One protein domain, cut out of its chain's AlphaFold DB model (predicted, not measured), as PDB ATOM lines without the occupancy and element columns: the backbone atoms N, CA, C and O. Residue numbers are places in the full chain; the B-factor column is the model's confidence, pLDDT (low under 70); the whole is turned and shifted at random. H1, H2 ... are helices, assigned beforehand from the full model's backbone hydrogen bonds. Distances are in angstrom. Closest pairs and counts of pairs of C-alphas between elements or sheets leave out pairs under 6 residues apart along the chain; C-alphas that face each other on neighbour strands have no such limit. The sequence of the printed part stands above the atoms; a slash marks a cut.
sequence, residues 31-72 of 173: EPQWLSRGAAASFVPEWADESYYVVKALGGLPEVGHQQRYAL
ATOM      1  N   GLU A  31      90.124  82.877  78.962       79.88
ATOM      2  CA  GLU A  31      88.866  82.192  78.685       79.88
ATOM      3  C   GLU A  31      87.690  83.155  78.924       79.88
ATOM      4  O   GLU A  31      87.627  83.801  79.977       79.88
ATOM      5  N   PRO A  32      86.770  83.308  77.956       82.00
ATOM      6  CA  PRO A  32      85.655  84.216  78.127       82.00
ATOM      7  C   PRO A  32      84.721  83.722  79.235       82.00
ATOM      8  O   PRO A  32      84.303  82.565  79.258       82.00
ATOM      9  N   GLN A  33      84.339  84.632  80.130       86.19
ATOM     10  CA  GLN A  33      83.560  84.300  81.327       86.19
ATOM     11  C   GLN A  33      82.209  83.640  81.021       86.19
ATOM     12  O   GLN A  33      81.747  82.808  81.800       86.19
ATOM     13  N   TRP A  34      81.600  83.943  79.870       85.31
ATOM     14  CA  TRP A  34      80.312  83.367  79.484       85.31
ATOM     15  C   TRP A  34      80.364  81.844  79.298       85.31
ATOM     16  O   TRP A  34      79.330  81.190  79.433       85.31
ATOM     17  N   LEU A  35      81.549  81.251  79.089       82.06
ATOM     18  CA  LEU A  35      81.722  79.795  79.033       82.06
ATOM     19  C   LEU A  35      81.514  79.093  80.373       82.06
ATOM     20  O   LEU A  35      81.146  77.928  80.377       82.06
ATOM     21  N   SER A  36      81.704  79.774  81.501       85.06
ATOM     22  CA  SER A  36      81.502  79.182  82.831       85.06
ATOM     23  C   SER A  36      80.342  79.819  83.589       85.06
ATOM     24  O   SER A  36      79.628  79.136  84.320       85.06
ATOM     25  N   ARG A  37      80.116  81.121  83.394       87.81
ATOM     26  CA  ARG A  37      79.106  81.902  84.117       87.81
ATOM     27  C   ARG A  37      77.795  82.074  83.361       87.81
ATOM     28  O   ARG A  37      76.810  82.447  83.982       87.81
ATOM     29  N   GLY A  38      77.765  81.811  82.055       87.25
ATOM     30  CA  GLY A  38      76.631  82.139  81.189       87.25
ATOM     31  C   GLY A  38      76.611  83.599  80.745       87.25
ATOM     32  O   GLY A  38      77.227  84.468  81.365       87.25
ATOM     33  N   ALA A  39      75.936  83.863  79.623       86.12
ATOM     34  CA  ALA A  39      75.976  85.159  78.946       86.12
ATOM     35  C   ALA A  39      75.394  86.288  79.813       86.12
ATOM     36  O   ALA A  39      76.080  87.274  80.061       86.12
ATOM     37  N   ALA A  40      74.179  86.117  80.346       88.69
ATOM     38  CA  ALA A  40      73.513  87.147  81.145       88.69
ATOM     39  C   ALA A  40      74.296  87.502  82.423       88.69
ATOM     40  O   ALA A  40      74.561  88.675  82.673       88.69
ATOM     41  N   ALA A  41      74.753  86.503  83.187       90.25
ATOM     42  CA  ALA A  41      75.534  86.729  84.409       90.25
ATOM     43  C   ALA A  41      76.971  87.218  84.160       90.25
ATOM     44  O   ALA A  41      77.623  87.688  85.092       90.25
ATOM     45  N   SER A  42      77.481  87.092  82.931       90.12
ATOM     46  CA  SER A  42      78.751  87.715  82.521       90.12
ATOM     47  C   SER A  42      78.559  89.144  82.014       90.12
ATOM     48  O   SER A  42      79.493  89.937  82.061       90.12
ATOM     49  N   PHE A  43      77.368  89.458  81.496       89.19
ATOM     50  CA  PHE A  43      77.017  90.781  80.992       89.19
ATOM     51  C   PHE A  43      76.653  91.745  82.128       89.19
ATOM     52  O   PHE A  43      77.049  92.907  82.104       89.19
ATOM     53  N   VAL A  44      75.917  91.269  83.139       90.44
ATOM     54  CA  VAL A  44      75.528  92.082  84.299       90.44
ATOM     55  C   VAL A  44      76.759  92.386  85.170       90.44
ATOM     56  O   VAL A  44      77.409  91.450  85.643       90.44
ATOM     57  N   PRO A  45      77.091  93.670  85.420       89.06
ATOM     58  CA  PRO A  45      78.215  94.036  86.278       89.06
ATOM     59  C   PRO A  45      78.030  93.565  87.725       89.06
ATOM     60  O   PRO A  45      76.920  93.584  88.246       89.06
ATOM     61  N   GLU A  46      79.122  93.240  88.421       89.25
ATOM     62  CA  GLU A  46      79.069  92.734  89.807       89.25
ATOM     63  C   GLU A  46      78.457  93.717  90.820       89.25
ATOM     64  O   GLU A  46      77.963  93.300  91.862       89.25
ATOM     65  N   TRP A  47      78.486  95.020  90.524       92.00
ATOM     66  CA  TRP A  47      77.884  96.058  91.367       92.00
ATOM     67  C   TRP A  47      76.382  96.247  91.124       92.00
ATOM     68  O   TRP A  47      75.749  96.996  91.865       92.00
ATOM     69  N   ALA A  48      75.821  95.645  90.071       93.50
ATOM     70  CA  ALA A  48      74.435  95.862  89.692       93.50
ATOM     71  C   ALA A  48      73.478  95.204  90.693       93.50
ATOM     72  O   ALA A  48      73.664  94.061  91.106       93.50
ATOM     73  N   ASP A  49      72.416  95.927  91.034       93.50
ATOM     74  CA  ASP A  49      71.306  95.442  91.846       93.50
ATOM     75  C   ASP A  49      69.994  95.467  91.041       93.50
ATOM     76  O   ASP A  49      69.971  95.784  89.849       93.50
ATOM     77  N   GLU A  50      68.876  95.150  91.695       93.00
ATOM     78  CA  GLU A  50      67.539  95.139  91.084       93.00
ATOM     79  C   GLU A  50      67.093  96.496  90.516       93.00
ATOM     80  O   GLU A  50      66.144  96.566  89.732       93.00
ATOM     81  N   SER A  51      67.754  97.598  90.885       92.75
ATOM     82  CA  SER A  51      67.457  98.918  90.337       92.75
ATOM     83  C   SER A  51      68.056  99.125  88.941       92.75
ATOM     84  O   SER A  51      67.503  99.924  88.171       92.75
ATOM     85  N   TYR A  52      69.116  98.385  88.591       92.38
ATOM     86  CA  TYR A  52      69.820  98.505  87.318       92.38
ATOM     87  C   TYR A  52      68.936  98.070  86.145       92.38
ATOM     88  O   TYR A  52      68.250  97.048  86.193       92.38
ATOM     89  N   TYR A  53      68.944  98.854  85.065       87.56
ATOM     90  CA  TYR A  53      67.980  98.678  83.975       87.56
ATOM     91  C   TYR A  53      68.093  97.302  83.300       87.56
ATOM     92  O   TYR A  53      67.068  96.702  82.986       87.56
ATOM     93  N   VAL A  54      69.313  96.777  83.129       89.06
ATOM     94  CA  VAL A  54      69.541  95.453  82.528       89.06
ATOM     95  C   VAL A  54      68.966  94.358  83.418       89.06
ATOM     96  O   VAL A  54      68.301  93.456  82.925       89.06
ATOM     97  N   VAL A  55      69.164  94.459  84.735       92.19
ATOM     98  CA  VAL A  55      68.623  93.496  85.706       92.19
ATOM     99  C   VAL A  55      67.095  93.491  85.644       92.19
ATOM    100  O   VAL A  55      66.485  92.429  85.581       92.19
ATOM    101  N   LYS A  56      66.461  94.666  85.540       90.12
ATOM    102  CA  LYS A  56      65.007  94.769  85.319       90.12
ATOM    103  C   LYS A  56      64.571  94.162  83.987       90.12
ATOM    104  O   LYS A  56      63.569  93.455  83.953       90.12
ATOM    105  N   ALA A  57      65.306  94.421  82.904       86.75
ATOM    106  CA  ALA A  57      65.003  93.885  81.577       86.75
ATOM    107  C   ALA A  57      65.116  92.353  81.523       86.75
ATOM    108  O   ALA A  57      64.347  91.707  80.816       86.75
ATOM    109  N   LEU A  58      66.030  91.775  82.304       87.25
ATOM    110  CA  LEU A  58      66.180  90.331  82.490       87.25
ATOM    111  C   LEU A  58      65.179  89.744  83.505       87.25
ATOM    112  O   LEU A  58      65.134  88.531  83.679       87.25
ATOM    113  N   GLY A  59      64.366  90.566  84.175       89.00
ATOM    114  CA  GLY A  59      63.405  90.108  85.182       89.00
ATOM    115  C   GLY A  59      64.029  89.711  86.526       89.00
ATOM    116  O   GLY A  59      63.392  88.999  87.298       89.00
ATOM    117  N   GLY A  60      65.254  90.156  86.812       91.75
ATOM    118  CA  GLY A  60      65.982  89.865  88.046       91.75
ATOM    119  C   GLY A  60      67.472  89.634  87.815       91.75
ATOM    120  O   GLY A  60      67.965  89.674  86.685       91.75
ATOM    121  N   LEU A  61      68.207  89.413  88.910       92.19
ATOM    122  CA  LEU A  61      69.624  89.068  88.829       92.19
ATOM    123  C   LEU A  61      69.772  87.699  88.144       92.19
ATOM    124  O   LEU A  61      69.132  86.738  88.578       92.19
ATOM    125  N   PRO A  62      70.588  87.592  87.084       91.12
ATOM    126  CA  PRO A  62      70.819  86.319  86.420       91.12
ATOM    127  C   PRO A  62      71.564  85.346  87.342       91.12
ATOM    128  O   PRO A  62      72.527  85.713  88.020       91.12
ATOM    129  N   GLU A  63      71.143  84.087  87.330       90.44
ATOM    130  CA  GLU A  63      71.857  82.990  87.970       90.44
ATOM    131  C   GLU A  63      73.150  82.680  87.206       90.44
ATOM    132  O   GLU A  63      73.235  82.799  85.981       90.44
ATOM    133  N   VAL A  64      74.178  82.254  87.938       90.19
ATOM    134  CA  VAL A  64      75.442  81.825  87.335       90.19
ATOM    135  C   VAL A  64      75.270  80.438  86.716       90.19
ATOM    136  O   VAL A  64      74.861  79.490  87.385       90.19
ATOM    137  N   GLY A  65      75.661  80.309  85.453       85.56
ATOM    138  CA  GLY A  65      75.682  79.059  84.700       85.56
ATOM    139  C   GLY A  65      74.857  79.133  83.417       85.56
ATOM    140  O   GLY A  65      74.326  80.173  83.039       85.56
ATOM    141  N   HIS A  66      74.759  78.008  82.708       79.31
ATOM    142  CA  HIS A  66      74.072  77.937  81.405       79.31
ATOM    143  C   HIS A  66      72.632  77.431  81.475       79.31
ATOM    144  O   HIS A  66      71.987  77.243  80.446       79.31
ATOM    145  N   GLN A  67      72.140  77.154  82.682       76.50
ATOM    146  CA  GLN A  67      70.813  76.570  82.874       76.50
ATOM    147  C   GLN A  67      69.700  77.610  82.726       76.50
ATOM    148  O   GLN A  67      68.582  77.263  82.345       76.50
ATOM    149  N   GLN A  68      70.004  78.887  82.975       78.69
ATOM    150  CA  GLN A  68      69.038  79.957  82.787       78.69
ATOM    151  C   GLN A  68      68.833  80.241  81.297       78.69
ATOM    152  O   GLN A  68      69.771  80.534  80.557       78.69
ATOM    153  N   ARG A  69      67.573  80.167  80.865       78.81
ATOM    154  CA  ARG A  69      67.135  80.450  79.497       78.81
ATOM    155  C   ARG A  69      66.099  81.563  79.541       78.81
ATOM    156  O   ARG A  69      65.139  81.477  80.304       78.81
ATOM    157  N   TYR A  70      66.276  82.578  78.704       80.25
ATOM    158  CA  TYR A  70      65.317  83.670  78.563       80.25
ATOM    159  C   TYR A  70      64.458  83.420  77.332       80.25
ATOM    160  O   TYR A  70      64.959  83.399  76.208       80.25
ATOM    161  N   ALA A  71      63.164  83.195  77.551       80.12
ATOM    162  CA  ALA A  71      62.217  83.103  76.455       80.12
ATOM    163  C   ALA A  71      62.032  84.491  75.834       80.12
ATOM    164  O   ALA A  71      61.759  85.460  76.539       80.12
ATOM    165  N   LEU A  72      62.167  84.573  74.511       82.62
ATOM    166  CA  LEU A  72      61.787  85.771  73.777       82.62
ATOM    167  C   LEU A  72      60.286  85.722  73.528       82.62
ATOM    168  O   LEU A  72      59.781  84.784  72.912       82.62
TER     169      LEU A  72
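This is residues 31 to 72 of the 173 residues of an uncharacterized protein of Stenotrophomonas maltophilia (UniProt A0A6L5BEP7). You find little regular structure here: three short helices in a loose row, joined by loops, with H1 near one end, H2 in the middle and H3 near the other end. After H3, residues 58 to 72 run back past H2 with no named element. The printed part has 42 residues, 14 of them in H1, H2 and H3 in that order, with no named strand; the class is all helix. It is compact, with a radius of gyration of the C-alphas of 10.0 A, yet flat, spanning 29 by 25 by 12 A.

Find C-alpha 34 at (80.312, 83.367, 79.484); there H1, residues 34 to 37, begins and runs 5.0 A. H2, residues 39 to 43, and H3, residues 53 to 57, each run 6.1 A; H3 ends at C-alpha 57, (65.003, 93.885, 81.577).

H1 and H2 only just touch, only at the corner by their tight link, with 3 pairs of C-alphas within 8 A; the closest, Trp 34 and Ser 42, are 5.5 A apart. H3 is apart from both. In H2 and H3 every O i to N i+4 pair is within hydrogen-bond range; H1 is too short for one, and its 1 O i to N i+3 pair is not within range.

The C-alphas farthest apart, Glu 31 and Ser 51, are 29.6 A apart. The printed part has no cut, no link is long, and no printed residue is under 70 in pLDDT.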